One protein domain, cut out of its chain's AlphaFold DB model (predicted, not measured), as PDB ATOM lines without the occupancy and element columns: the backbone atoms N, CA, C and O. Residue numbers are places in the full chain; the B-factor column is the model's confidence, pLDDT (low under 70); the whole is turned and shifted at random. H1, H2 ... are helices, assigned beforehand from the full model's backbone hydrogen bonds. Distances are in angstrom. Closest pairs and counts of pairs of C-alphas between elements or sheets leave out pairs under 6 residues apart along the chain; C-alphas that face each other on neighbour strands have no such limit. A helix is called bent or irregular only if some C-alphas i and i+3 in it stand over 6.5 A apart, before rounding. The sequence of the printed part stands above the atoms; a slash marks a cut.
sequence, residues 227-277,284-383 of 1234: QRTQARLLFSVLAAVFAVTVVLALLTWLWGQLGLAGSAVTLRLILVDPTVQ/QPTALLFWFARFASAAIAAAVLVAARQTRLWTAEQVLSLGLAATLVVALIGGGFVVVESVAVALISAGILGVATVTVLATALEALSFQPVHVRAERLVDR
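This is residues 227 to 277 and 284 to 383 of the 1234 residues of an uncharacterized protein of Pseudonocardia bannensis (UniProt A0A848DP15). Four helices make a flat slab one layer thick, side by side in the row H2, H1, H3 and H4, with the bent H4 folding back along H3 in two arms, H4a and H4b. H1 and H3 run one way, H2 and both arms the other. The printed part has 151 residues with four named helices, in chain order H1, H2, H3, H4, and no named strand: the class is all helix. It is loose, with a radius of gyration of the C-alphas of 18.6 A and spans of 60 by 42 by 19 A.

Start with H1, residues 227 to 257; it touches H2, residues 287 to 309, closest at the C-alphas of Gln 230 and Ala 307, 5.2 A, at a shallow tilt of 5 degrees, opposite ways. H1 also touches H3, residues 313 to 349, closest at C-alphas 244 and 331, 5.7 A, at a shallow 8 degrees, the same way. H4, residues 355 to 383, was assigned as one helix by its hydrogen bonds but is bent, with C-alphas 368 and 371 7.0 A apart. H4a, residues 355 to 368, forms a helical hairpin with H3, touching its residues 333 to 348 alone, closest at C-alphas 344 and 358, 5.9 A. H4b, residues 371 to 383, touches residues 321 to 333 of H3 alone, closest at C-alphas 325 and 378, 5.4 A, at a steep 40 degrees. Each O i to N i+4 pair is within hydrogen-bond range in H1, H3, H4a and H4b; in H2, 18 of 19 are.

Find C-alpha 227 at (122.250, 112.251, 53.207); from there H1 runs 44.5 A. H2 spans 33.4 A and H3 52.8 A; H4b ends at C-alpha 383, (133.429, 100.992, 63.578).

Residues 278 to 283 are not printed; C-alphas 277 and 284 are 11.8 A apart across the cut. Mean pLDDT of the printed part is 73.1, with 46 residues under 70, among them 256 to 277.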
ATOM      1  N   GLN A 227     123.153 113.044  52.370       73.94
ATOM      2  CA  GLN A 227     122.250 112.251  53.207       73.94
ATOM      3  C   GLN A 227     122.994 111.223  54.070       73.94
ATOM      4  O   GLN A 227     122.673 111.050  55.240       73.94
ATOM      5  N   ARG A 228     124.026 110.550  53.548       73.31
ATOM      6  CA  ARG A 228     124.839 109.613  54.349       73.31
ATOM      7  C   ARG A 228     125.602 110.334  55.458       73.31
ATOM      8  O   ARG A 228     125.770 109.781  56.541       73.31
ATOM      9  N   THR A 229     126.079 111.551  55.217       70.38
ATOM     10  CA  THR A 229     126.755 112.351  56.248       70.38
ATOM     11  C   THR A 229     125.764 112.871  57.282       70.38
ATOM     12  O   THR A 229     125.997 112.708  58.474       70.38
ATOM     13  N   GLN A 230     124.606 113.368  56.851       79.56
ATOM     14  CA  GLN A 230     123.503 113.756  57.732       79.56
ATOM     15  C   GLN A 230     123.025 112.589  58.617       79.56
ATOM     16  O   GLN A 230     122.835 112.763  59.819       79.56
ATOM     17  N   ALA A 231     122.905 111.382  58.057       79.50
ATOM     18  CA  ALA A 231     122.575 110.166  58.802       79.50
ATOM     19  C   ALA A 231     123.656 109.786  59.830       79.50
ATOM     20  O   ALA A 231     123.316 109.392  60.942       79.50
ATOM     21  N   ARG A 232     124.947 109.928  59.492       78.56
ATOM     22  CA  ARG A 232     126.071 109.671  60.415       78.56
ATOM     23  C   ARG A 232     126.128 110.684  61.562       78.56
ATOM     24  O   ARG A 232     126.371 110.286  62.695       78.56
ATOM     25  N   LEU A 233     125.844 111.957  61.284       79.00
ATOM     26  CA  LEU A 233     125.736 113.009  62.299       79.00
ATOM     27  C   LEU A 233     124.570 112.761  63.263       79.00
ATOM     28  O   LEU A 233     124.721 112.885  64.473       79.00
ATOM     29  N   LEU A 234     123.407 112.372  62.739       85.44
ATOM     30  CA  LEU A 234     122.271 112.019  63.587       85.44
ATOM     31  C   LEU A 234     122.560 110.747  64.403       85.44
ATOM     32  O   LEU A 234     122.247 110.691  65.591       85.44
ATOM     33  N   PHE A 235     123.196 109.748  63.786       85.44
ATOM     34  CA  PHE A 235     123.629 108.529  64.465       85.44
ATOM     35  C   PHE A 235     124.573 108.845  65.628       85.44
ATOM     36  O   PHE A 235     124.392 108.283  66.707       85.44
ATOM     37  N   SER A 236     125.562 109.727  65.436       82.88
ATOM     38  CA  SER A 236     126.548 110.013  66.479       82.88
ATOM     39  C   SER A 236     125.895 110.620  67.715       82.88
ATOM     40  O   SER A 236     126.122 110.142  68.823       82.88
ATOM     41  N   VAL A 237     125.009 111.599  67.530       87.19
ATOM     42  CA  VAL A 237     124.297 112.247  68.639       87.19
ATOM     43  C   VAL A 237     123.358 111.276  69.349       87.19
ATOM     44  O   VAL A 237     123.370 111.216  70.575       87.19
ATOM     45  N   LEU A 238     122.595 110.461  68.612       88.75
ATOM     46  CA  LEU A 238     121.701 109.466  69.219       88.75
ATOM     47  C   LEU A 238     122.465 108.387  69.994       88.75
ATOM     48  O   LEU A 238     122.017 107.978  71.063       88.75
ATOM     49  N   ALA A 239     123.619 107.944  69.488       86.44
ATOM     50  CA  ALA A 239     124.475 106.992  70.187       86.44
ATOM     51  C   ALA A 239     125.056 107.592  71.478       86.44
ATOM     52  O   ALA A 239     125.070 106.913  72.503       86.44
ATOM     53  N   ALA A 240     125.473 108.865  71.452       86.31
ATOM     54  CA  ALA A 240     125.932 109.582  72.645       86.31
ATOM     55  C   ALA A 240     124.813 109.695  73.689       86.31
ATOM     56  O   ALA A 240     125.016 109.341  74.848       86.31
ATOM     57  N   VAL A 241     123.621 110.131  73.265       89.94
ATOM     58  CA  VAL A 241     122.442 110.254  74.136       89.94
ATOM     59  C   VAL A 241     122.097 108.912  74.773       89.94
ATOM     60  O   VAL A 241     121.927 108.841  75.988       89.94
ATOM     61  N   PHE A 242     122.041 107.839  73.983       90.06
ATOM     62  CA  PHE A 242     121.740 106.507  74.498       90.06
ATOM     63  C   PHE A 242     122.795 106.036  75.507       90.06
ATOM     64  O   PHE A 242     122.442 105.592  76.595       90.06
ATOM     65  N   ALA A 243     124.085 106.182  75.188       86.44
ATOM     66  CA  ALA A 243     125.173 105.763  76.069       86.44
ATOM     67  C   ALA A 243     125.155 106.505  77.414       86.44
ATOM     68  O   ALA A 243     125.236 105.869  78.464       86.44
ATOM     69  N   VAL A 244     124.991 107.832  77.394       87.12
ATOM     70  CA  VAL A 244     124.905 108.636  78.622       87.12
ATOM     71  C   VAL A 244     123.653 108.275  79.425       87.12
ATOM     72  O   VAL A 244     123.744 108.129  80.640       87.12
ATOM     73  N   THR A 245     122.511 108.046  78.767       87.69
ATOM     74  CA  THR A 245     121.275 107.616  79.449       87.69
ATOM     75  C   THR A 245     121.461 106.263  80.137       87.69
ATOM     76  O   THR A 245     121.064 106.109  81.288       87.69
ATOM     77  N   VAL A 246     122.091 105.288  79.471       85.88
ATOM     78  CA  VAL A 246     122.381 103.966  80.056       85.88
ATOM     79  C   VAL A 246     123.273 104.103  81.287       85.88
ATOM     80  O   VAL A 246     122.983 103.491  82.312       85.88
ATOM     81  N   VAL A 247     124.324 104.925  81.215       84.00
ATOM     82  CA  VAL A 247     125.207 105.176  82.363       84.00
ATOM     83  C   VAL A 247     124.434 105.821  83.508       84.00
ATOM     84  O   VAL A 247     124.447 105.282  84.608       84.00
ATOM     85  N   LEU A 248     123.709 106.915  83.259       82.75
ATOM     86  CA  LEU A 248     122.903 107.577  84.288       82.75
ATOM     87  C   LEU A 248     121.863 106.624  84.901       82.75
ATOM     88  O   LEU A 248     121.664 106.647  86.109       82.75
ATOM     89  N   ALA A 249     121.253 105.738  84.108       81.56
ATOM     90  CA  ALA A 249     120.281 104.759  84.593       81.56
ATOM     91  C   ALA A 249     120.920 103.690  85.487       81.56
ATOM     92  O   ALA A 249     120.359 103.346  86.526       81.56
ATOM     93  N   LEU A 250     122.107 103.198  85.116       79.88
ATOM     94  CA  LEU A 250     122.884 102.280  85.949       79.88
ATOM     95  C   LEU A 250     123.322 102.943  87.258       79.88
ATOM     96  O   LEU A 250     123.254 102.302  88.302       79.88
ATOM     97  N   LEU A 251     123.722 104.217  87.211       75.00
ATOM     98  CA  LEU A 251     124.084 104.993  88.400       75.00
ATOM     99  C   LEU A 251     122.887 105.177  89.336       75.00
ATOM    100  O   LEU A 251     122.983 104.846  90.515       75.00
ATOM    101  N   THR A 252     121.740 105.614  88.805       75.62
ATOM    102  CA  THR A 252     120.492 105.737  89.572       75.62
ATOM    103  C   THR A 252     120.078 104.395  90.189       75.62
ATOM    104  O   THR A 252     119.702 104.353  91.362       75.62
ATOM    105  N   TRP A 253     120.187 103.286  89.446       77.06
ATOM    106  CA  TRP A 253     119.889 101.944  89.959       77.06
ATOM    107  C   TRP A 253     120.855 101.512  91.072       77.06
ATOM    108  O   TRP A 253     120.410 101.038  92.118       77.06
ATOM    109  N   LEU A 254     122.163 101.707  90.877       71.75
ATOM    110  CA  LEU A 254     123.198 101.339  91.844       71.75
ATOM    111  C   LEU A 254     123.044 102.110  93.162       71.75
ATOM    112  O   LEU A 254     123.121 101.514  94.235       71.75
ATOM    113  N   TRP A 255     122.776 103.416  93.089       71.69
ATOM    114  CA  TRP A 255     122.506 104.242  94.269       71.69
ATOM    115  C   TRP A 255     121.265 103.783  95.035       71.69
ATOM    116  O   TRP A 255     121.281 103.782  96.266       71.69
ATOM    117  N   GLY A 256     120.224 103.333  94.327       67.94
ATOM    118  CA  GLY A 256     119.048 102.726  94.948       67.94
ATOM    119  C   GLY A 256     119.365 101.432  95.705       67.94
ATOM    120  O   GLY A 256     118.853 101.228  96.802       67.94
ATOM    121  N   GLN A 257     120.236 100.574  95.161       68.31
ATOM    122  CA  GLN A 257     120.607  99.293  95.786       68.31
ATOM    123  C   GLN A 257     121.497  99.452  97.025       68.31
ATOM    124  O   GLN A 257     121.384  98.675  97.970       68.31
ATOM    125  N   LEU A 258     122.385 100.448  97.038       66.56
ATOM    126  CA  LEU A 258     123.354 100.642  98.122       66.56
ATOM    127  C   LEU A 258     122.777 101.348  99.359       66.56
ATOM    128  O   LEU A 258     123.500 101.548 100.330       66.56
ATOM    129  N   GLY A 259     121.503 101.758  99.344       60.50
ATOM    130  CA  GLY A 259     120.856 102.414 100.490       60.50
ATOM    131  C   GLY A 259     121.454 103.779 100.866       60.50
ATOM    132  O   GLY A 259     121.083 104.360 101.882       60.50
ATOM    133  N   LEU A 260     122.353 104.328 100.040       56.09
ATOM    134  CA  LEU A 260     123.035 105.613 100.250       56.09
ATOM    135  C   LEU A 260     122.136 106.833  99.975       56.09
ATOM    136  O   LEU A 260     122.595 107.973 100.069       56.09
ATOM    137  N   ALA A 261     120.851 106.614  99.685       50.62
ATOM    138  CA  ALA A 261     119.861 107.658  99.424       50.62
ATOM    139  C   ALA A 261     119.741 108.696 100.565       50.62
ATOM    140  O   ALA A 261     119.346 109.826 100.306       50.62
ATOM    141  N   GLY A 262     120.144 108.353 101.799       49.56
ATOM    142  CA  GLY A 262     120.098 109.243 102.970       49.56
ATOM    143  C   GLY A 262     121.449 109.699 103.545       49.56
ATOM    144  O   GLY A 262     121.467 110.294 104.620       49.56
ATOM    145  N   SER A 263     122.592 109.407 102.910       49.44
ATOM    146  CA  SER A 263     123.901 109.786 103.471       49.44
ATOM    147  C   SER A 263     124.226 111.274 103.241       49.44
ATOM    148  O   SER A 263     123.868 111.850 102.221       49.44
ATOM    149  N   ALA A 264     124.936 111.927 104.166       46.06
ATOM    150  CA  ALA A 264     125.250 113.365 104.087       46.06
ATOM    151  C   ALA A 264     126.052 113.791 102.830       46.06
ATOM    152  O   ALA A 264     126.116 114.978 102.510       46.06
ATOM    153  N   VAL A 265     126.636 112.837 102.095       47.03
ATOM    154  CA  VAL A 265     127.303 113.059 100.798       47.03
ATOM    155  C   VAL A 265     126.278 113.304  99.679       47.03
ATOM    156  O   VAL A 265     126.514 114.119  98.788       47.03
ATOM    157  N   THR A 266     125.094 112.694  99.778       46.62
ATOM    158  CA  THR A 266     123.963 112.827  98.847       46.62
ATOM    159  C   THR A 266     123.317 114.222  98.908       46.62
ATOM    160  O   THR A 266     122.667 114.648  97.959       46.62
ATOM    161  N   LEU A 267     123.562 114.990  99.980       42.59
ATOM    162  CA  LEU A 267     122.971 116.314 100.221       42.59
ATOM    163  C   LEU A 267     123.676 117.483  99.493       42.59
ATOM    164  O   LEU A 267     123.286 118.635  99.674       42.59
ATOM    165  N   ARG A 268     124.732 117.228  98.701       42.62
ATOM    166  CA  ARG A 268     125.526 118.284  98.029       42.62
ATOM    167  C   ARG A 268     125.295 118.449  96.522       42.62
ATOM    168  O   ARG A 268     125.834 119.392  95.947       42.62
ATOM    169  N   LEU A 269     124.466 117.618  95.890       46.97
ATOM    170  CA  LEU A 269     123.940 117.889  94.545       46.97
ATOM    171  C   LEU A 269     122.552 118.531  94.694       46.97
ATOM    172  O   LEU A 269     121.595 117.887  95.093       46.97
ATOM    173  N   ILE A 270     122.483 119.837  94.427       45.06
ATOM    174  CA  ILE A 270     121.398 120.786  94.750       45.06
ATOM    175  C   ILE A 270     120.143 120.596  93.861       45.06
ATOM    176  O   ILE A 270     119.557 121.559  93.379       45.06
ATOM    177  N   LEU A 271     119.701 119.366  93.599       48.19
ATOM    178  CA  LEU A 271     118.435 119.122  92.902       48.19
ATOM    179  C   LEU A 271     117.522 118.237  93.748       48.19
ATOM    180  O   LEU A 271     117.833 117.075  94.000       48.19
ATOM    181  N   VAL A 272     116.383 118.802  94.160       53.41
ATOM    182  CA  VAL A 272     115.258 118.039  94.708       53.41
ATOM    183  C   VAL A 272     114.781 117.086  93.615       53.41
ATOM    184  O   VAL A 272     114.710 117.464  92.447       53.41
ATOM    185  N   ASP A 273     114.514 115.832  93.969       54.47
ATOM    186  CA  ASP A 273     114.054 114.855  92.993       54.47
ATOM    187  C   ASP A 273     112.642 115.236  92.500       54.47
ATOM    188  O   ASP A 273     111.703 115.186  93.295       54.47
ATOM    189  N   PRO A 274     112.449 115.605  91.212       51.53
ATOM    190  CA  PRO A 274     111.139 115.980  90.666       51.53
ATOM    191  C   PRO A 274     110.095 114.863  90.771       51.53
ATOM    192  O   PRO A 274     108.921 115.097  90.495       51.53
ATOM    193  N   THR A 275     110.513 113.636  91.100       51.03
ATOM    194  CA  THR A 275     109.632 112.464  91.169       51.03
ATOM    195  C   THR A 275     109.066 112.171  92.551       51.03
ATOM    196  O   THR A 275     108.146 111.362  92.663       51.03
ATOM    197  N   VAL A 276     109.540 112.869  93.585       53.59
ATOM    198  CA  VAL A 276     108.992 112.773  94.940       53.59
ATOM    199  C   VAL A 276     107.801 113.725  95.063       53.59
ATOM    200  O   VAL A 276     107.965 114.934  95.202       53.59
ATOM    201  N   GLN A 277     106.583 113.182  95.004       49.53
ATOM    202  CA  GLN A 277     105.376 113.911  95.401       49.53
ATOM    203  C   GLN A 277     105.046 113.592  96.865       49.53
ATOM    204  O   GLN A 277     104.739 112.450  97.196       49.53
ATOM    205  N   GLN A 284     113.499 107.317  94.354       54.62
ATOM    206  CA  GLN A 284     114.732 106.999  93.626       54.62
ATOM    207  C   GLN A 284     115.273 108.235  92.884       54.62
ATOM    208  O   GLN A 284     114.492 108.901  92.216       54.62
ATOM    209  N   PRO A 285     116.595 108.495  92.873       61.47
ATOM    210  CA  PRO A 285     117.184 109.707  92.298       61.47
ATOM    211  C   PRO A 285     117.135 109.708  90.757       61.47
ATOM    212  O   PRO A 285     118.130 109.426  90.079       61.47
ATOM    213  N   THR A 286     115.972 110.020  90.184       68.31
ATOM    214  CA  THR A 286     115.748 110.055  88.726       68.31
ATOM    215  C   THR A 286     115.857 111.463  88.130       68.31
ATOM    216  O   THR A 286     115.889 111.606  86.906       68.31
ATOM    217  N   ALA A 287     116.020 112.497  88.965       71.81
ATOM    218  CA  ALA A 287     116.245 113.887  88.558       71.81
ATOM    219  C   ALA A 287     117.259 114.044  87.411       71.81
ATOM    220  O   ALA A 287     116.950 114.630  86.375       71.81
ATOM    221  N   LEU A 288     118.466 113.489  87.562       74.88
ATOM    222  CA  LEU A 288     119.539 113.624  86.567       74.88
ATOM    223  C   LEU A 288     119.155 113.020  85.211       74.88
ATOM    224  O   LEU A 288     119.456 113.605  84.170       74.88
ATOM    225  N   LEU A 289     118.453 111.883  85.218       81.38
ATOM    226  CA  LEU A 289     117.932 111.256  84.006       81.38
ATOM    227  C   LEU A 289     116.896 112.151  83.326       81.38
ATOM    228  O   LEU A 289     116.948 112.322  82.109       81.38
ATOM    229  N   PHE A 290     115.978 112.735  84.097       84.75
ATOM    230  CA  PHE A 290     114.938 113.619  83.576       84.75
ATOM    231  C   PHE A 290     115.526 114.872  82.913       84.75
ATOM    232  O   PHE A 290     115.214 115.168  81.756       84.75
ATOM    233  N   TRP A 291     116.439 115.571  83.593       85.88
ATOM    234  CA  TRP A 291     117.084 116.769  83.046       85.88
ATOM    235  C   TRP A 291     117.972 116.456  81.843       85.88
ATOM    236  O   TRP A 291     117.977 117.201  80.860       85.88
ATOM    237  N   PHE A 292     118.671 115.318  81.866       88.06
ATOM    238  CA  PHE A 292     119.418 114.857  80.704       88.06
ATOM    239  C   PHE A 292     118.496 114.544  79.520       88.06
ATOM    240  O   PHE A 292     118.803 114.940  78.399       88.06
ATOM    241  N   ALA A 293     117.344 113.903  79.740       88.88
ATOM    242  CA  ALA A 293     116.366 113.617  78.688       88.88
ATOM    243  C   ALA A 293     115.806 114.906  78.051       88.88
ATOM    244  O   ALA A 293     115.712 115.005  76.822       88.88
ATOM    245  N   ARG A 294     115.524 115.932  78.869       89.25
ATOM    246  CA  ARG A 294     115.164 117.286  78.409       89.25
ATOM    247  C   ARG A 294     116.257 117.895  77.531       89.25
ATOM    248  O   ARG A 294     115.957 118.344  76.424       89.25
ATOM    249  N   PHE A 295     117.509 117.880  77.986       89.38
ATOM    250  CA  PHE A 295     118.653 118.362  77.208       89.38
ATOM    251  C   PHE A 295     118.845 117.578  75.899       89.38
ATOM    252  O   PHE A 295     119.010 118.173  74.833       89.38
ATOM    253  N   ALA A 296     118.766 116.247  75.962       89.44
ATOM    254  CA  ALA A 296     118.950 115.349  74.831       89.44
ATOM    255  C   ALA A 296     117.955 115.635  73.701       89.44
ATOM    256  O   ALA A 296     118.349 115.657  72.535       89.44
ATOM    257  N   SER A 297     116.689 115.925  74.029       90.00
ATOM    258  CA  SER A 297     115.671 116.303  73.039       90.00
ATOM    259  C   SER A 297     116.093 117.518  72.191       90.00
ATOM    260  O   SER A 297     116.033 117.470  70.959       90.00
ATOM    261  N   ALA A 298     116.613 118.570  72.835       89.19
ATOM    262  CA  ALA A 298     117.088 119.780  72.174       89.19
ATOM    263  C   ALA A 298     118.400 119.533  71.413       89.19
ATOM    264  O   ALA A 298     118.557 120.010  70.289       89.19
ATOM    265  N   ALA A 299     119.317 118.740  71.977       88.19
ATOM    266  CA  ALA A 299     120.580 118.377  71.336       88.19
ATOM    267  C   ALA A 299     120.365 117.574  70.039       88.19
ATOM    268  O   ALA A 299     120.989 117.868  69.019       88.19
ATOM    269  N   ILE A 300     119.436 116.610  70.042       90.56
ATOM    270  CA  ILE A 300     119.044 115.850  68.847       90.56
ATOM    271  C   ILE A 300     118.454 116.792  67.787       90.56
ATOM    272  O   ILE A 300     118.817 116.707  66.611       90.56
ATOM    273  N   ALA A 301     117.586 117.728  68.181       89.56
ATOM    274  CA  ALA A 301     116.997 118.683  67.247       89.56
ATOM    275  C   ALA A 301     118.030 119.670  66.668       89.56
ATOM    276  O   ALA A 301     118.018 119.956  65.466       89.56
ATOM    277  N   ALA A 302     118.969 120.140  67.491       87.31
ATOM    278  CA  ALA A 302     120.093 120.966  67.062       87.31
ATOM    279  C   ALA A 302     121.031 120.205  66.107       87.31
ATOM    280  O   ALA A 302     121.508 120.779  65.130       87.31
ATOM    281  N   ALA A 303     121.246 118.904  66.323       85.69
ATOM    282  CA  ALA A 303     122.030 118.066  65.419       85.69
ATOM    283  C   ALA A 303     121.396 117.980  64.026       85.69
ATOM    284  O   ALA A 303     122.088 118.152  63.022       85.69
ATOM    285  N   VAL A 304     120.072 117.794  63.957       87.00
ATOM    286  CA  VAL A 304     119.318 117.833  62.692       87.00
ATOM    287  C   VAL A 304     119.431 119.208  62.031       87.00
ATOM    288  O   VAL A 304     119.648 119.287  60.824       87.00
ATOM    289  N   LEU A 305     119.355 120.297  62.804       84.88
ATOM    290  CA  LEU A 305     119.529 121.658  62.292       84.88
ATOM    291  C   LEU A 305     120.920 121.881  61.678       84.88
ATOM    292  O   LEU A 305     121.030 122.433  60.583       84.88
ATOM    293  N   VAL A 306     121.979 121.460  62.375       82.81
ATOM    294  CA  VAL A 306     123.370 121.556  61.902       82.81
ATOM    295  C   VAL A 306     123.554 120.723  60.636       82.81
ATOM    296  O   VAL A 306     124.092 121.222  59.647       82.81
ATOM    297  N   ALA A 307     123.044 119.492  60.641       79.50
ATOM    298  CA  ALA A 307     123.094 118.583  59.504       79.50
ATOM    299  C   ALA A 307     122.323 119.125  58.282       79.50
ATOM    300  O   ALA A 307     122.742 118.902  57.149       79.50
ATOM    301  N   ALA A 308     121.235 119.872  58.496       76.94
ATOM    302  CA  ALA A 308     120.444 120.491  57.432       76.94
ATOM    303  C   ALA A 308     121.026 121.814  56.896       76.94
ATOM    304  O   ALA A 308     120.723 122.196  55.767       76.94
ATOM    305  N   ARG A 309     121.824 122.548  57.689       74.88
ATOM    306  CA  ARG A 309     122.350 123.878  57.314       74.88
ATOM    307  C   ARG A 309     123.767 123.879  56.749       74.88
ATOM    308  O   ARG A 309     124.105 124.805  56.012       74.88
ATOM    309  N   GLN A 310     124.628 122.944  57.144       64.50
ATOM    310  CA  GLN A 310     126.045 123.048  56.802       64.50
ATOM    311  C   GLN A 310     126.344 122.617  55.365       64.50
ATOM    312  O   GLN A 310     126.140 121.472  54.990       64.50
ATOM    313  N   THR A 311     126.956 123.521  54.599       51.16
ATOM    314  CA  THR A 311     127.539 123.238  53.276       51.16
ATOM    315  C   THR A 311     128.920 122.570  53.362       51.16
ATOM    316  O   THR A 311     129.391 121.996  52.385       51.16
ATOM    317  N   ARG A 312     129.571 122.602  54.539       49.41
ATOM    318  CA  ARG A 312     130.860 121.947  54.837       49.41
ATOM    319  C   ARG A 312     130.684 120.800  55.840       49.41
ATOM    320  O   ARG A 312     131.217 120.825  56.942       49.41
ATOM    321  N   LEU A 313     129.934 119.779  55.432       58.94
ATOM    322  CA  LEU A 313     129.539 118.632  56.266       58.94
ATOM    323  C   LEU A 313     130.718 117.840  56.868       58.94
ATOM    324  O   LEU A 313     130.549 117.172  57.884       58.94
ATOM    325  N   TRP A 314     131.908 117.923  56.267       52.44
ATOM    326  CA  TRP A 314     133.107 117.221  56.734       52.44
ATOM    327  C   TRP A 314     133.617 117.735  58.090       52.44
ATOM    328  O   TRP A 314     133.969 116.936  58.954       52.44
ATOM    329  N   THR A 315     133.595 119.053  58.321       52.03
ATOM    330  CA  THR A 315     134.090 119.642  59.576       52.03
ATOM    331  C   THR A 315     133.143 119.344  60.741       52.03
ATOM    332  O   THR A 315     133.603 119.001  61.827       52.03
ATOM    333  N   ALA A 316     131.822 119.387  60.516       60.09
ATOM    334  CA  ALA A 316     130.859 118.914  61.513       60.09
ATOM    335  C   ALA A 316     131.028 117.426  61.803       60.09
ATOM    336  O   ALA A 316     130.989 117.035  62.961       60.09
ATOM    337  N   GLU A 317     131.233 116.599  60.777       63.19
ATOM    338  CA  GLU A 317     131.425 115.163  60.963       63.19
ATOM    339  C   GLU A 317     132.638 114.850  61.847       63.19
ATOM    340  O   GLU A 317     132.520 114.021  62.745       63.19
ATOM    341  N   GLN A 318     133.758 115.545  61.650       61.84
ATOM    342  CA  GLN A 318     134.968 115.348  62.447       61.84
ATOM    343  C   GLN A 318     134.817 115.845  63.894       61.84
ATOM    344  O   GLN A 318     135.242 115.171  64.829       61.84
ATOM    345  N   VAL A 319     134.177 117.002  64.100       63.72
ATOM    346  CA  VAL A 319     133.936 117.541  65.450       63.72
ATOM    347  C   VAL A 319     132.943 116.667  66.222       63.72
ATOM    348  O   VAL A 319     133.143 116.412  67.408       63.72
ATOM    349  N   LEU A 320     131.895 116.160  65.564       66.50
ATOM    350  CA  LEU A 320     130.894 115.308  66.207       66.50
ATOM    351  C   LEU A 320     131.366 113.868  66.440       66.50
ATOM    352  O   LEU A 320     130.938 113.266  67.422       66.50
ATOM    353  N   SER A 321     132.229 113.300  65.593       65.25
ATOM    354  CA  SER A 321     132.809 111.973  65.853       65.25
ATOM    355  C   SER A 321     133.803 112.016  67.014       65.25
ATOM    356  O   SER A 321     133.718 111.182  67.918       65.25
ATOM    357  N   LEU A 322     134.661 113.041  67.052       68.62
ATOM    358  CA  LEU A 322     135.566 113.289  68.174       68.62
ATOM    359  C   LEU A 322     134.783 113.578  69.462       68.62
ATOM    360  O   LEU A 322     135.088 113.024  70.518       68.62
ATOM    361  N   GLY A 323     133.715 114.376  69.359       71.69
ATOM    362  CA  GLY A 323     132.789 114.641  70.455       71.69
ATOM    363  C   GLY A 323     132.098 113.378  70.974       71.69
ATOM    364  O   GLY A 323     131.984 113.209  72.186       71.69
ATOM    365  N   LEU A 324     131.686 112.454  70.099       75.62
ATOM    366  CA  LEU A 324     131.087 111.178  70.504       75.62
ATOM    367  C   LEU A 324     132.085 110.287  71.249       75.62
ATOM    368  O   LEU A 324     131.733 109.734  72.289       75.62
ATOM    369  N   ALA A 325     133.313 110.148  70.742       70.81
ATOM    370  CA  ALA A 325     134.349 109.362  71.410       70.81
ATOM    371  C   ALA A 325     134.671 109.945  72.792       70.81
ATOM    372  O   ALA A 325     134.661 109.213  73.780       70.81
ATOM    373  N   ALA A 326     134.848 111.265  72.884       74.25
ATOM    374  CA  ALA A 326     135.046 111.952  74.157       74.25
ATOM    375  C   ALA A 326     133.858 111.746  75.113       74.25
ATOM    376  O   ALA A 326     134.062 111.380  76.267       74.25
ATOM    377  N   THR A 327     132.620 111.894  74.631       79.00
ATOM    378  CA  THR A 327     131.401 111.700  75.438       79.00
ATOM    379  C   THR A 327     131.284 110.266  75.948       79.00
ATOM    380  O   THR A 327     130.963 110.055  77.112       79.00
ATOM    381  N   LEU A 328     131.583 109.270  75.109       76.19
ATOM    382  CA  LEU A 328     131.546 107.861  75.495       76.19
ATOM    383  C   LEU A 328     132.607 107.543  76.554       76.19
ATOM    384  O   LEU A 328     132.336 106.805  77.494       76.19
ATOM    385  N   VAL A 329     133.801 108.123  76.426       79.88
ATOM    386  CA  VAL A 329     134.883 107.964  77.405       79.88
ATOM    387  C   VAL A 329     134.515 108.617  78.729       79.88
ATOM    388  O   VAL A 329     134.626 107.967  79.763       79.88
ATOM    389  N   VAL A 330     134.012 109.853  78.704       80.00
ATOM    390  CA  VAL A 330     133.529 110.545  79.906       80.00
ATOM    391  C   VAL A 330     132.400 109.756  80.568       80.00
ATOM    392  O   VAL A 330     132.420 109.583  81.781       80.00
ATOM    393  N   ALA A 331     131.458 109.213  79.795       79.31
ATOM    394  CA  ALA A 331     130.364 108.408  80.330       79.31
ATOM    395  C   ALA A 331     130.864 107.095  80.960       79.31
ATOM    396  O   ALA A 331     130.466 106.757  82.069       79.31
ATOM    397  N   LEU A 332     131.760 106.361  80.291       79.19
ATOM    398  CA  LEU A 332     132.272 105.080  80.791       79.19
ATOM    399  C   LEU A 332     133.199 105.248  82.000       79.19
ATOM    400  O   LEU A 332     133.079 104.502  82.967       79.19
ATOM    401  N   ILE A 333     134.113 106.216  81.951       79.00
ATOM    402  CA  ILE A 333     135.077 106.465  83.027       79.00
ATOM    403  C   ILE A 333     134.397 107.164  84.197       79.00
ATOM    404  O   ILE A 333     134.585 106.742  85.329       79.00
ATOM    405  N   GLY A 334     133.560 108.172  83.936       73.88
ATOM    406  CA  GLY A 334     132.768 108.834  84.973       73.88
ATOM    407  C   GLY A 334     131.778 107.880  85.641       73.88
ATOM    408  O   GLY A 334     131.655 107.877  86.860       73.88
ATOM    409  N   GLY A 335     131.126 107.000  84.872       71.56
ATOM    410  CA  GLY A 335     130.303 105.926  85.431       71.56
ATOM    411  C   GLY A 335     131.122 104.942  86.270       71.56
ATOM    412  O   GLY A 335     130.716 104.587  87.374       71.56
ATOM    413  N   GLY A 336     132.301 104.546  85.780       76.00
ATOM    414  CA  GLY A 336     133.241 103.694  86.510       76.00
ATOM    415  C   GLY A 336     133.718 104.311  87.826       76.00
ATOM    416  O   GLY A 336     133.701 103.619  88.838       76.00
ATOM    417  N   PHE A 337     134.062 105.602  87.829       76.00
ATOM    418  CA  PHE A 337     134.444 106.373  89.018       76.00
ATOM    419  C   PHE A 337     133.378 106.258  90.107       76.00
ATOM    420  O   PHE A 337     133.661 105.815  91.214       76.00
ATOM    421  N   VAL A 338     132.118 106.550  89.767       70.25
ATOM    422  CA  VAL A 338     131.028 106.499  90.751       70.25
ATOM    423  C   VAL A 338     130.804 105.075  91.264       70.25
ATOM    424  O   VAL A 338     130.540 104.896  92.452       70.25
ATOM    425  N   VAL A 339     130.933 104.047  90.416       71.81
ATOM    426  CA  VAL A 339     130.839 102.640  90.848       71.81
ATOM    427  C   VAL A 339     131.955 102.304  91.838       71.81
ATOM    428  O   VAL A 339     131.683 101.742  92.898       71.81
ATOM    429  N   VAL A 340     133.199 102.660  91.513       78.06
ATOM    430  CA  VAL A 340     134.375 102.404  92.350       78.06
ATOM    431  C   VAL A 340     134.262 103.146  93.679       78.06
ATOM    432  O   VAL A 340     134.472 102.534  94.725       78.06
ATOM    433  N   GLU A 341     133.863 104.416  93.664       71.88
ATOM    434  CA  GLU A 341     133.662 105.229  94.866       71.88
ATOM    435  C   GLU A 341     132.511 104.688  95.734       71.88
ATOM    436  O   GLU A 341     132.631 104.588  96.954       71.88
ATOM    437  N   SER A 342     131.414 104.241  95.119       67.88
ATOM    438  CA  SER A 342     130.279 103.662  95.849       67.88
ATOM    439  C   SER A 342     130.644 102.326  96.512       67.88
ATOM    440  O   SER A 342     130.279 102.076  97.663       67.88
ATOM    441  N   VAL A 343     131.421 101.478  95.826       73.38
ATOM    442  CA  VAL A 343     131.974 100.232  96.389       73.38
ATOM    443  C   VAL A 343     132.995 100.536  97.486       73.38
ATOM    444  O   VAL A 343     132.993  99.883  98.527       73.38
ATOM    445  N   ALA A 344     133.835 101.551  97.293       74.94
ATOM    446  CA  ALA A 344     134.782 102.037  98.286       74.94
ATOM    447  C   ALA A 344     134.083 102.449  99.590       74.94
ATOM    448  O   ALA A 344     134.465 101.989 100.665       74.94
ATOM    449  N   VAL A 345     133.018 103.250  99.501       71.38
ATOM    450  CA  VAL A 345     132.199 103.654 100.655       71.38
ATOM    451  C   VAL A 345     131.550 102.441 101.330       71.38
ATOM    452  O   VAL A 345     131.548 102.356 102.561       71.38
ATOM    453  N   ALA A 346     131.054 101.466 100.562       70.62
ATOM    454  CA  ALA A 346     130.497 100.226 101.109       70.62
ATOM    455  C   ALA A 346     131.549  99.387 101.867       70.62
ATOM    456  O   ALA A 346     131.286  98.891 102.960       70.62
ATOM    457  N   LEU A 347     132.771  99.274 101.337       76.00
ATOM    458  CA  LEU A 347     133.874  98.549 101.982       76.00
ATOM    459  C   LEU A 347     134.376  99.248 103.255       76.00
ATOM    460  O   LEU A 347     134.683  98.578 104.243       76.00
ATOM    461  N   ILE A 348     134.442 100.584 103.236       77.06
ATOM    462  CA  ILE A 348     134.807 101.407 104.399       77.06
ATOM    463  C   ILE A 348     133.740 101.280 105.491       77.06
ATOM    464  O   ILE A 348     134.076 101.042 106.649       77.06
ATOM    465  N   SER A 349     132.458 101.406 105.137       71.75
ATOM    466  CA  SER A 349     131.347 101.300 106.096       71.75
ATOM    467  C   SER A 349     131.198  99.895 106.689       71.75
ATOM    468  O   SER A 349     130.806  99.768 107.845       71.75
ATOM    469  N   ALA A 350     131.600  98.853 105.955       76.62
ATOM    470  CA  ALA A 350     131.711  97.485 106.462       76.62
ATOM    471  C   ALA A 350     132.966  97.232 107.329       76.62
ATOM    472  O   ALA A 350     133.130  96.133 107.856       76.62
ATOM    473  N   GLY A 351     133.866  98.214 107.473       79.62
ATOM    474  CA  GLY A 351     135.086  98.103 108.282       79.62
ATOM    475  C   GLY A 351     136.165  97.182 107.699       79.62
ATOM    476  O   GLY A 351     137.062  96.762 108.425       79.62
ATOM    477  N   ILE A 352     136.087  96.847 106.406       76.88
ATOM    478  CA  ILE A 352     136.961  95.850 105.761       76.88
ATOM    479  C   ILE A 352     138.349  96.429 105.443       76.88
ATOM    480  O   ILE A 352     139.359  95.741 105.587       76.88
ATOM    481  N   LEU A 353     138.414  97.686 104.995       79.31
ATOM    482  CA  LEU A 353     139.638  98.375 104.566       79.31
ATOM    483  C   LEU A 353     139.661  99.819 105.092       79.31
ATOM    484  O   LEU A 353     138.617 100.438 105.291       79.31
ATOM    485  N   GLY A 354     140.859 100.376 105.291       80.31
ATOM    486  CA  GLY A 354     141.037 101.759 105.743       80.31
ATOM    487  C   GLY A 354     140.780 102.790 104.638       80.31
ATOM    488  O   GLY A 354     141.061 102.539 103.464       80.31
ATOM    489  N   VAL A 355     140.310 103.986 105.012       77.50
ATOM    490  CA  VAL A 355     139.941 105.065 104.072       77.50
ATOM    491  C   VAL A 355     141.074 105.377 103.085       77.50
ATOM    492  O   VAL A 355     140.863 105.352 101.877       77.50
ATOM    493  N   ALA A 356     142.303 105.564 103.582       79.56
ATOM    494  CA  ALA A 356     143.457 105.892 102.741       79.56
ATOM    495  C   ALA A 356     143.785 104.794 101.713       79.56
ATOM    496  O   ALA A 356     144.075 105.096 100.557       79.56
ATOM    497  N   THR A 357     143.708 103.519 102.110       79.31
ATOM    498  CA  THR A 357     143.984 102.392 101.204       79.31
ATOM    499  C   THR A 357     142.944 102.282 100.097       79.31
ATOM    500  O   THR A 357     143.293 102.018  98.949       79.31
ATOM    501  N   VAL A 358     141.678 102.535 100.422       79.75
ATOM    502  CA  VAL A 358     140.579 102.448  99.461       79.75
ATOM    503  C   VAL A 358     140.644 103.589  98.442       79.75
ATOM    504  O   VAL A 358     140.531 103.329  97.247       79.75
ATOM    505  N   THR A 359     140.901 104.828  98.874       75.19
ATOM    506  CA  THR A 359     141.005 105.978  97.959       75.19
ATOM    507  C   THR A 359     142.178 105.836  96.985       75.19
ATOM    508  O   THR A 359     142.010 106.074  95.793       75.19
ATOM    509  N   VAL A 360     143.350 105.380  97.449       83.06
ATOM    510  CA  VAL A 360     144.520 105.174  96.572       83.06
ATOM    511  C   VAL A 360     144.256 104.085  95.529       83.06
ATOM    512  O   VAL A 360     144.585 104.267  94.356       83.06
ATOM    513  N   LEU A 361     143.641 102.966  95.931       82.12
ATOM    514  CA  LEU A 361     143.295 101.881  95.009       82.12
ATOM    515  C   LEU A 361     142.254 102.322  93.971       82.12
ATOM    516  O   LEU A 361     142.390 101.968  92.800       82.12
ATOM    517  N   ALA A 362     141.266 103.122  94.381       79.94
ATOM    518  CA  ALA A 362     140.260 103.687  93.486       79.94
ATOM    519  C   ALA A 362     140.895 104.582  92.407       79.94
ATOM    520  O   ALA A 362     140.750 104.310  91.214       79.94
ATOM    521  N   THR A 363     141.705 105.567  92.812       82.25
ATOM    522  CA  THR A 363     142.373 106.484  91.873       82.25
ATOM    523  C   THR A 363     143.356 105.757  90.946       82.25
ATOM    524  O   THR A 363     143.450 106.074  89.758       82.25
ATOM    525  N   ALA A 364     144.081 104.750  91.447       82.75
ATOM    526  CA  ALA A 364     144.996 103.958  90.624       82.75
ATOM    527  C   ALA A 364     144.253 103.136  89.557       82.75
ATOM    528  O   ALA A 364     144.679 103.095  88.399       82.75
ATOM    529  N   LEU A 365     143.128 102.511  89.923       83.19
ATOM    530  CA  LEU A 365     142.303 101.725  89.007       83.19
ATOM    531  C   LEU A 365     141.733 102.590  87.871       83.19
ATOM    532  O   LEU A 365     141.704 102.156  86.716       83.19
ATOM    533  N   GLU A 366     141.336 103.821  88.178       80.00
ATOM    534  CA  GLU A 366     140.836 104.796  87.203       80.00
ATOM    535  C   GLU A 366     141.919 105.232  86.215       80.00
ATOM    536  O   GLU A 366     141.719 105.148  84.998       80.00
ATOM    537  N   ALA A 367     143.093 105.626  86.721       81.31
ATOM    538  CA  ALA A 367     144.214 106.052  85.889       81.31
ATOM    539  C   ALA A 367     144.669 104.938  84.927       81.31
ATOM    540  O   ALA A 367     144.910 105.189  83.744       81.31
ATOM    541  N   LEU A 368     144.716 103.689  85.405       85.50
ATOM    542  CA  LEU A 368     145.071 102.515  84.599       85.50
ATOM    543  C   LEU A 368     144.006 102.162  83.549       85.50
ATOM    544  O   LEU A 368     144.332 101.621  82.489       85.50
ATOM    545  N   SER A 369     142.736 102.477  83.814       81.12
ATOM    546  CA  SER A 369     141.616 102.161  82.920       81.12
ATOM    547  C   SER A 369     141.391 103.214  81.830       81.12
ATOM    548  O   SER A 369     140.813 102.889  80.791       81.12
ATOM    549  N   PHE A 370     141.875 104.450  82.013       79.12
ATOM    550  CA  PHE A 370     141.599 105.571  81.106       79.12
ATOM    551  C   PHE A 370     142.045 105.310  79.662       79.12
ATOM    552  O   PHE A 370     141.227 105.298  78.740       79.12
ATOM    553  N   GLN A 371     143.334 105.034  79.459       76.62
ATOM    554  CA  GLN A 371     143.906 104.843  78.126       76.62
ATOM    555  C   GLN A 371     143.304 103.654  77.349       76.62
ATOM    556  O   GLN A 371     142.939 103.826  76.181       76.62
ATOM    557  N   PRO A 372     143.139 102.445  77.934       79.56
ATOM    558  CA  PRO A 372     142.546 101.329  77.201       79.56
ATOM    559  C   PRO A 372     141.060 101.546  76.888       79.56
ATOM    560  O   PRO A 372     140.595 101.083  75.843       79.56
ATOM    561  N   VAL A 373     140.308 102.241  77.750       79.12
ATOM    562  CA  VAL A 373     138.906 102.601  77.480       79.12
ATOM    563  C   VAL A 373     138.826 103.641  76.368       79.12
ATOM    564  O   VAL A 373     138.035 103.453  75.446       79.12
ATOM    565  N   HIS A 374     139.688 104.662  76.386       73.75
ATOM    566  CA  HIS A 374     139.757 105.684  75.340       73.75
ATOM    567  C   HIS A 374     139.996 105.076  73.954       73.75
ATOM    568  O   HIS A 374     139.191 105.260  73.042       73.75
ATOM    569  N   VAL A 375     141.021 104.231  73.825       69.62
ATOM    570  CA  VAL A 375     141.353 103.567  72.556       69.62
ATOM    571  C   VAL A 375     140.247 102.600  72.102       69.62
ATOM    572  O   VAL A 375     139.983 102.460  70.905       69.62
ATOM    573  N   ARG A 376     139.570 101.902  73.027       75.25
ATOM    574  CA  ARG A 376     138.430 101.033  72.675       75.25
ATOM    575  C   ARG A 376     137.211 101.836  72.232       75.25
ATOM    576  O   ARG A 376     136.553 101.413  71.282       75.25
ATOM    577  N   ALA A 377     136.926 102.949  72.901       72.50
ATOM    578  CA  ALA A 377     135.838 103.857  72.571       72.50
ATOM    579  C   ALA A 377     136.041 104.465  71.180       72.50
ATOM    580  O   ALA A 377     135.136 104.375  70.358       72.50
ATOM    581  N   GLU A 378     137.241 104.958  70.871       69.44
ATOM    582  CA  GLU A 378     137.595 105.494  69.550       69.44
ATOM    583  C   GLU A 378     137.396 104.440  68.447       69.44
ATOM    584  O   GLU A 378     136.633 104.643  67.503       69.44
ATOM    585  N   ARG A 379     137.940 103.228  68.631       66.25
ATOM    586  CA  ARG A 379     137.760 102.113  67.679       66.25
ATOM    587  C   ARG A 379     136.310 101.658  67.529       66.25
ATOM    588  O   ARG A 379     135.953 101.072  66.504       66.25
ATOM    589  N   LEU A 380     135.500 101.768  68.578       68.00
ATOM    590  CA  LEU A 380     134.082 101.422  68.530       68.00
ATOM    591  C   LEU A 380     133.307 102.501  67.770       68.00
ATOM    592  O   LEU A 380     132.533 102.160  66.883       68.00
ATOM    593  N   VAL A 381     133.562 103.776  68.071       65.31
ATOM    594  CA  VAL A 381     132.973 104.936  67.391       65.31
ATOM    595  C   VAL A 381     133.297 104.908  65.903       65.31
ATOM    596  O   VAL A 381     132.380 105.003  65.087       65.31
ATOM    597  N   ASP A 382     134.549 104.640  65.540       60.41
ATOM    598  CA  ASP A 382     134.949 104.487  64.145       60.41
ATOM    599  C   ASP A 382     134.224 103.318  63.473       60.41
ATOM    600  O   ASP A 382     133.637 103.469  62.400       60.41
ATOM    601  N   ARG A 383     134.163 102.148  64.121       64.44
ATOM    602  CA  ARG A 383     133.429 100.992  63.578       64.44
ATOM    603  C   ARG A 383     131.930 101.255  63.414       64.44
ATOM    604  O   ARG A 383     131.327 100.756  62.459       64.44
TER     605      ARG A 383